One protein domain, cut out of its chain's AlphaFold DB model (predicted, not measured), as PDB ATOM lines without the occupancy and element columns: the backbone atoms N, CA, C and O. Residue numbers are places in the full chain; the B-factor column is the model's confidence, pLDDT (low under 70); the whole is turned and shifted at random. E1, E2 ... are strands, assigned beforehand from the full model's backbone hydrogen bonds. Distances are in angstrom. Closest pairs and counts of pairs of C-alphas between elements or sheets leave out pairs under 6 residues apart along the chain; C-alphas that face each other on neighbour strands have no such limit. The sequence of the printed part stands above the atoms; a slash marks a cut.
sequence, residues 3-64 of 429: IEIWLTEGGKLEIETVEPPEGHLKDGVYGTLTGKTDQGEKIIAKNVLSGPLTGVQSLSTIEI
ATOM      1  N   ILE A   3     140.114 172.849 148.346       88.75
ATOM      2  CA  ILE A   3     139.848 171.444 148.649       88.75
ATOM      3  C   ILE A   3     139.017 171.368 149.923       88.75
ATOM      4  O   ILE A   3     139.261 172.121 150.864       88.75
ATOM      5  N   GLU A   4     138.058 170.459 149.943       90.81
ATOM      6  CA  GLU A   4     137.360 170.037 151.148       90.81
ATOM      7  C   GLU A   4     138.031 168.781 151.680       90.81
ATOM      8  O   GLU A   4     138.437 167.912 150.909       90.81
ATOM      9  N   ILE A   5     138.206 168.719 152.997       90.69
ATOM     10  CA  ILE A   5     138.841 167.594 153.678       90.69
ATOM     11  C   ILE A   5     137.948 167.210 154.844       90.69
ATOM     12  O   ILE A   5     137.609 168.060 155.667       90.69
ATOM     13  N   TRP A   6     137.604 165.932 154.946       91.69
ATOM     14  CA  TRP A   6     136.857 165.407 156.085       91.69
ATOM     15  C   TRP A   6     137.445 164.092 156.574       91.69
ATOM     16  O   TRP A   6     138.087 163.338 155.838       91.69
ATOM     17  N   LEU A   7     137.220 163.819 157.857       91.75
ATOM     18  CA  LEU A   7     137.585 162.565 158.493       91.75
ATOM     19  C   LEU A   7     136.354 161.662 158.570       91.75
ATOM     20  O   LEU A   7     135.336 162.021 159.157       91.75
ATOM     21  N   THR A   8     136.455 160.480 157.977       90.62
ATOM     22  CA  THR A   8     135.409 159.450 158.047       90.62
ATOM     23  C   THR A   8     135.358 158.776 159.421       90.62
ATOM     24  O   THR A   8     136.338 158.772 160.165       90.62
ATOM     25  N   GLU A   9     134.245 158.101 159.731       87.56
ATOM     26  CA  GLU A   9     134.116 157.271 160.944       87.56
ATOM     27  C   GLU A   9     135.173 156.165 161.055       87.56
ATOM     28  O   GLU A   9     135.524 155.762 162.161       87.56
ATOM     29  N   GLY A  10     135.696 155.683 159.924       86.00
ATOM     30  CA  GLY A  10     136.780 154.698 159.882       86.00
ATOM     31  C   GLY A  10     138.182 155.301 159.991       86.00
ATOM     32  O   GLY A  10     139.161 154.595 159.772       86.00
ATOM     33  N   GLY A  11     138.297 156.607 160.258       87.31
ATOM     34  CA  GLY A  11     139.571 157.311 160.425       87.31
ATOM     35  C   GLY A  11     140.363 157.543 159.140       87.31
ATOM     36  O   GLY A  11     141.558 157.824 159.194       87.31
ATOM     37  N   LYS A  12     139.721 157.441 157.975       89.75
ATOM     38  CA  LYS A  12     140.313 157.827 156.690       89.75
ATOM     39  C   LYS A  12     140.052 159.307 156.423       89.75
ATOM     40  O   LYS A  12     138.907 159.749 156.542       89.75
ATOM     41  N   LEU A  13     141.096 160.028 156.016       91.75
ATOM     42  CA  LEU A  13     140.975 161.378 155.469       91.75
ATOM     43  C   LEU A  13     140.554 161.297 154.004       91.75
ATOM     44  O   LEU A  13     141.216 160.646 153.191       91.75
ATOM     45  N   GLU A  14     139.448 161.950 153.686       90.38
ATOM     46  CA  GLU A  14     138.928 162.080 152.332       90.38
ATOM     47  C   GLU A  14     139.008 163.527 151.884       90.38
ATOM     48  O   GLU A  14     139.014 164.445 152.703       90.38
ATOM     49  N   ILE A  15     139.182 163.698 150.577       89.62
ATOM     50  CA  ILE A  15     139.489 164.980 149.963       89.62
ATOM     51  C   ILE A  15     138.645 165.112 148.710       89.62
ATOM     52  O   ILE A  15     138.606 164.194 147.887       89.62
ATOM     53  N   GLU A  16     138.046 166.280 148.542       88.44
ATOM     54  CA  GLU A  16     137.360 166.668 147.322       88.44
ATOM     55  C   GLU A  16     137.909 167.998 146.817       88.44
ATOM     56  O   GLU A  16     137.997 168.984 147.548       88.44
ATOM     57  N   THR A  17     138.309 168.033 145.547       84.88
ATOM     58  CA  THR A  17     138.735 169.277 144.903       84.88
ATOM     59  C   THR A  17     137.501 170.066 144.484       84.88
ATOM     60  O   THR A  17     136.848 169.717 143.504       84.88
ATOM     61  N   VAL A  18     137.226 171.159 145.195       86.88
ATOM     62  CA  VAL A  18     136.123 172.084 144.892       86.88
ATOM     63  C   VAL A  18     136.518 173.047 143.777       86.88
ATOM     64  O   VAL A  18     135.758 173.277 142.839       86.88
ATOM     65  N   GLU A  19     137.739 173.583 143.845       85.12
ATOM     66  CA  GLU A  19     138.282 174.464 142.813       85.12
ATOM     67  C   GLU A  19     139.676 173.989 142.400       85.12
ATOM     68  O   GLU A  19     140.575 173.904 143.252       85.12
ATOM     69  N   PRO A  20     139.906 173.706 141.105       76.12
ATOM     70  CA  PRO A  20     141.206 173.257 140.639       76.12
ATOM     71  C   PRO A  20     142.285 174.333 140.869       76.12
ATOM     72  O   PRO A  20     141.991 175.520 141.038       76.12
ATOM     73  N   PRO A  21     143.568 173.945 140.925       75.94
ATOM     74  CA  PRO A  21     144.659 174.910 140.970       75.94
ATOM     75  C   PRO A  21     144.658 175.818 139.732       75.94
ATOM     76  O   PRO A  21     144.399 175.365 138.618       75.94
ATOM     77  N   GLU A  22     144.988 177.101 139.924       68.94
ATOM     78  CA  GLU A  22     145.315 178.013 138.822       68.94
ATOM     79  C   GLU A  22     146.682 177.596 138.249       68.94
ATOM     80  O   GLU A  22     147.731 178.123 138.612       68.94
ATOM     81  N   GLY A  23     146.677 176.548 137.423       68.38
ATOM     82  CA  GLY A  23     147.865 175.923 136.844       68.38
ATOM     83  C   GLY A  23     147.943 174.420 137.118       68.38
ATOM     84  O   GLY A  23     147.137 173.848 137.846       68.38
ATOM     85  N   HIS A  24     148.932 173.754 136.526       63.41
ATOM     86  CA  HIS A  24     149.178 172.342 136.807       63.41
ATOM     87  C   HIS A  24     149.955 172.209 138.119       63.41
ATOM     88  O   HIS A  24     151.125 172.598 138.185       63.41
ATOM     89  N   LEU A  25     149.337 171.622 139.150       70.25
ATOM     90  CA  LEU A  25     150.128 170.991 140.204       70.25
ATOM     91  C   LEU A  25     150.941 169.884 139.524       70.25
ATOM     92  O   LEU A  25     150.376 169.088 138.774       70.25
ATOM     93  N   LYS A  26     152.263 169.860 139.720       75.31
ATOM     94  CA  LYS A  26     153.071 168.776 139.153       75.31
ATOM     95  C   LYS A  26     152.625 167.464 139.787       75.31
ATOM     96  O   LYS A  26     152.471 167.395 141.007       75.31
ATOM     97  N   ASP A  27     152.461 166.440 138.968       80.31
ATOM     98  CA  ASP A  27     152.220 165.096 139.471       80.31
ATOM     99  C   ASP A  27     153.389 164.678 140.361       80.31
ATOM    100  O   ASP A  27     154.559 164.902 140.029       80.31
ATOM    101  N   GLY A  28     153.072 164.100 141.515       83.38
ATOM    102  CA  GLY A  28     154.094 163.676 142.456       83.38
ATOM    103  C   GLY A  28     153.630 163.640 143.900       83.38
ATOM    104  O   GLY A  28     152.489 163.959 144.241       83.38
ATOM    105  N   VAL A  29     154.570 163.233 144.748       85.31
ATOM    106  CA  VAL A  29     154.414 163.192 146.199       85.31
ATOM    107  C   VAL A  29     155.082 164.426 146.784       85.31
ATOM    108  O   VAL A  29     156.280 164.648 146.602       85.31
ATOM    109  N   TYR A  30     154.303 165.222 147.501       85.31
ATOM    110  CA  TYR A  30     154.766 166.395 148.223       85.31
ATOM    111  C   TYR A  30     154.900 166.037 149.698       85.31
ATOM    112  O   TYR A  30     153.938 165.594 150.325       85.31
ATOM    113  N   GLY A  31     156.083 166.256 150.275       85.88
ATOM    114  CA  GLY A  31     156.295 166.006 151.703       85.88
ATOM    115  C   GLY A  31     155.396 166.883 152.577       85.88
ATOM    116  O   GLY A  31     154.795 166.406 153.539       85.88
ATOM    117  N   THR A  32     155.250 168.161 152.223       90.12
ATOM    118  CA  THR A  32     154.394 169.108 152.944       90.12
ATOM    119  C   THR A  32     153.817 170.155 151.996       90.12
ATOM    120  O   THR A  32     154.535 170.685 151.150       90.12
ATOM    121  N   LEU A  33     152.532 170.468 152.163       89.38
ATOM    122  CA  LEU A  33     151.850 171.610 151.558       89.38
ATOM    123  C   LEU A  33     151.254 172.483 152.660       89.38
ATOM    124  O   LEU A  33     150.707 171.977 153.635       89.38
ATOM    125  N   THR A  34     151.338 173.798 152.494       91.69
ATOM    126  CA  THR A  34     150.746 174.768 153.421       91.69
ATOM    127  C   THR A  34     149.593 175.500 152.755       91.69
ATOM    128  O   THR A  34     149.709 175.904 151.598       91.69
ATOM    129  N   GLY A  35     148.509 175.707 153.491       91.25
ATOM    130  CA  GLY A  35     147.319 176.413 153.026       91.25
ATOM    131  C   GLY A  35     146.682 177.233 154.139       91.25
ATOM    132  O   GLY A  35     147.298 177.456 155.185       91.25
ATOM    133  N   LYS A  36     145.448 177.681 153.904       93.38
ATOM    134  CA  LYS A  36     144.625 178.346 154.911       93.38
ATOM    135  C   LYS A  36     143.199 177.804 154.894       93.38
ATOM    136  O   LYS A  36     142.733 177.413 153.824       93.38
ATOM    137  N   THR A  37     142.534 177.785 156.047       91.50
ATOM    138  CA  THR A  37     141.084 177.543 156.124       91.50
ATOM    139  C   THR A  37     140.325 178.736 155.537       91.50
ATOM    140  O   THR A  37     140.897 179.813 155.340       91.50
ATOM    141  N   ASP A  38     139.020 178.578 155.298       87.81
ATOM    142  CA  ASP A  38     138.147 179.695 154.897       87.81
ATOM    143  C   ASP A  38     138.111 180.814 155.964       87.81
ATOM    144  O   ASP A  38     137.808 181.964 155.648       87.81
ATOM    145  N   GLN A  39     138.481 180.502 157.214       86.56
ATOM    146  CA  GLN A  39     138.610 181.452 158.324       86.56
ATOM    147  C   GLN A  39     140.010 182.088 158.423       86.56
ATOM    148  O   GLN A  39     140.231 182.990 159.227       86.56
ATOM    149  N   GLY A  40     140.957 181.670 157.577       88.81
ATOM    150  CA  GLY A  40     142.309 182.224 157.507       88.81
ATOM    151  C   GLY A  40     143.350 181.533 158.393       88.81
ATOM    152  O   GLY A  40     144.513 181.946 158.360       88.81
ATOM    153  N   GLU A  41     142.970 180.481 159.121       91.31
ATOM    154  CA  GLU A  41     143.858 179.686 159.981       91.31
ATOM    155  C   GLU A  41     144.864 178.916 159.133       91.31
ATOM    156  O   GLU A  41     144.553 178.496 158.016       91.31
ATOM    157  N   LYS A  42     146.078 178.697 159.641       93.31
ATOM    158  CA  LYS A  42     147.093 177.978 158.873       93.31
ATOM    159  C   LYS A  42     146.776 176.490 158.818       93.31
ATOM    160  O   LYS A  42     146.508 175.862 159.836       93.31
ATOM    161  N   ILE A  43     146.928 175.916 157.627       93.69
ATOM    162  CA  ILE A  43     146.858 174.474 157.399       93.69
ATOM    163  C   ILE A  43     148.229 173.950 156.978       93.69
ATOM    164  O   ILE A  43     148.888 174.541 156.118       93.69
ATOM    165  N   ILE A  44     148.629 172.805 157.526       93.62
ATOM    166  CA  ILE A  44     149.787 172.028 157.082       93.62
ATOM    167  C   ILE A  44     149.313 170.619 156.713       93.62
ATOM    168  O   ILE A  44     148.903 169.852 157.576       93.62
ATOM    169  N   ALA A  45     149.389 170.260 155.433       92.25
ATOM    170  CA  ALA A  45     149.097 168.918 154.937       92.25
ATOM    171  C   ALA A  45     150.402 168.162 154.644       92.25
ATOM    172  O   ALA A  45     151.304 168.705 154.005       92.25
ATOM    173  N   LYS A  46     150.510 166.906 155.085       92.88
ATOM    174  CA  LYS A  46     151.721 166.074 154.968       92.88
ATOM    175  C   LYS A  46     151.496 164.824 154.114       92.88
ATOM    176  O   LYS A  46     150.434 164.194 154.174       92.88
ATOM    177  N   ASN A  47     152.540 164.434 153.376       90.38
ATOM    178  CA  ASN A  47     152.558 163.330 152.403       90.38
ATOM    179  C   ASN A  47     151.388 163.414 151.420       90.38
ATOM    180  O   ASN A  47     150.527 162.535 151.365       90.38
ATOM    181  N   VAL A  48     151.336 164.522 150.691       87.56
ATOM    182  CA  VAL A  48     150.255 164.814 149.759       87.56
ATOM    183  C   VAL A  48     150.572 164.192 148.406       87.56
ATOM    184  O   VAL A  48     151.590 164.516 147.794       87.56
ATOM    185  N   LEU A  49     149.696 163.317 147.925       87.25
ATOM    186  CA  LEU A  49     149.759 162.794 146.568       87.25
ATOM    187  C   LEU A  49     148.935 163.694 145.649       87.25
ATOM    188  O   LEU A  49     147.738 163.882 145.865       87.25
ATOM    189  N   SER A  50     149.569 164.223 144.608       84.00
ATOM    190  CA  SER A  50     148.889 164.913 143.512       84.00
ATOM    191  C   SER A  50     148.918 164.043 142.267       84.00
ATOM    192  O   SER A  50     149.955 163.452 141.954       84.00
ATOM    193  N   GLY A  51     147.810 164.015 141.530       74.69
ATOM    194  CA  GLY A  51     147.738 163.316 140.251       74.69
ATOM    195  C   GLY A  51     147.200 164.178 139.112       74.69
ATOM    196  O   GLY A  51     146.723 165.298 139.340       74.69
ATOM    197  N   PRO A  52     147.264 163.646 137.880       61.97
ATOM    198  CA  PRO A  52     146.969 164.416 136.687       61.97
ATOM    199  C   PRO A  52     145.496 164.825 136.650       61.97
ATOM    200  O   PRO A  52     144.604 164.017 136.900       61.97
ATOM    201  N   LEU A  53     145.255 166.083 136.267       57.50
ATOM    202  CA  LEU A  53     143.947 166.674 135.941       57.50
ATOM    203  C   LEU A  53     142.978 166.958 137.111       57.50
ATOM    204  O   LEU A  53     141.975 167.622 136.857       57.50
ATOM    205  N   THR A  54     143.244 166.545 138.360       57.56
ATOM    206  CA  THR A  54     142.248 166.669 139.461       57.56
ATOM    207  C   THR A  54     142.742 167.248 140.795       57.56
ATOM    208  O   THR A  54     141.942 167.409 141.717       57.56
ATOM    209  N   GLY A  55     144.010 167.653 140.911       70.06
ATOM    210  CA  GLY A  55     144.537 168.238 142.151       70.06
ATOM    211  C   GLY A  55     144.954 167.180 143.180       70.06
ATOM    212  O   GLY A  55     145.466 166.119 142.817       70.06
ATOM    213  N   VAL A  56     144.801 167.494 144.468       79.25
ATOM    214  CA  VAL A  56     145.222 166.620 145.576       79.25
ATOM    215  C   VAL A  56     144.348 165.363 145.625       79.25
ATOM    216  O   VAL A  56     143.134 165.460 145.737       79.25
ATOM    217  N   GLN A  57     144.967 164.182 145.564       82.62
ATOM    218  CA  GLN A  57     144.279 162.885 145.568       82.62
ATOM    219  C   GLN A  57     144.194 162.254 146.958       82.62
ATOM    220  O   GLN A  57     143.215 161.589 147.288       82.62
ATOM    221  N   SER A  58     145.243 162.408 147.759       86.25
ATOM    222  CA  SER A  58     145.288 161.886 149.122       86.25
ATOM    223  C   SER A  58     146.317 162.637 149.958       86.25
ATOM    224  O   SER A  58     147.237 163.267 149.431       86.25
ATOM    225  N   LEU A  59     146.155 162.570 151.277       89.62
ATOM    226  CA  LEU A  59     147.112 163.063 152.258       89.62
ATOM    227  C   LEU A  59     147.095 162.160 153.490       89.62
ATOM    228  O   LEU A  59     146.102 161.486 153.771       89.62
ATOM    229  N   SER A  60     148.207 162.139 154.220       89.31
ATOM    230  CA  SER A  60     148.344 161.308 155.423       89.31
ATOM    231  C   SER A  60     147.960 162.039 156.703       89.31
ATOM    232  O   SER A  60     147.438 161.431 157.633       89.31
ATOM    233  N   THR A  61     148.224 163.341 156.775       93.56
ATOM    234  CA  THR A  61     148.004 164.149 157.976       93.56
ATOM    235  C   THR A  61     147.684 165.572 157.574       93.56
ATOM    236  O   THR A  61     148.293 166.104 156.643       93.56
ATOM    237  N   ILE A  62     146.749 166.177 158.288       95.00
ATOM    238  CA  ILE A  62     146.438 167.593 158.224       95.00
ATOM    239  C   ILE A  62     146.501 168.180 159.630       95.00
ATOM    240  O   ILE A  62     145.986 167.601 160.583       95.00
ATOM    241  N   GLU A  63     147.150 169.329 159.739       95.31
ATOM    242  CA  GLU A  63     147.253 170.107 160.963       95.31
ATOM    243  C   GLU A  63     146.638 171.484 160.726       95.31
ATOM    244  O   GLU A  63     146.961 172.134 159.729       95.31
ATOM    245  N   ILE A  64     145.762 171.915 161.628       94.19
ATOM    246  CA  ILE A  64     145.160 173.247 161.651       94.19
ATOM    247  C   ILE A  64     145.730 173.972 162.865       94.19
ATOM    248  O   ILE A  64     145.643 173.475 163.989       94.19
TER     249      ILE A  64
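What this domain is: This is residues 3 to 64 of the 429 residues of an uncharacterized protein of Halosimplex pelagicum (UniProt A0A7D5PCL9). Two sheets face to face form a small sandwich: the E1-E2 hairpin covers part of a strongly twisted, branched antiparallel sheet of E3, E4, E5 and E6, strands crossed at 82 degrees. E3 and E4 bend sharply; E3, E4 and E5 are a meander, each the antiparallel neighbour of the one before. The 62 printed residues, all strand in class, have six strands, E1 to E6, and no named helix. The whole is compact, radius of gyration of the C-alphas 11.4 A, spanning 30 by 27 by 22 A.

How they stand to each other: E1, residues 3 to 7, and E2, residues 13 to 19, are a hairpin; N 4 and O 16, 2.8 A apart, are within hydrogen-bond range. E4, residues 42 to 51, has E3, residues 28 to 36, on one side: N 30 and O 48, 2.8 A. On the other side are E5, residues 55 to 58: N 57 and O 49, 2.8 A; and E6, residues 61 to 64: N 44 and O 63, 2.8 A. The closest C-alphas of E2 and E5, Thr 17 and Gly 55, are 6.5 A apart.

Where its parts are: E1 begins at C-alpha 3 (139.848, 171.444, 148.649); E6 ends at C-alpha 64 (145.160, 173.247, 161.651). E3 measures 21.4 A, E4 23.7 A.

The domain as a whole: The printed part has no cut or long link. Residues 22 to 24 and 52 to 54 have pLDDT under 70.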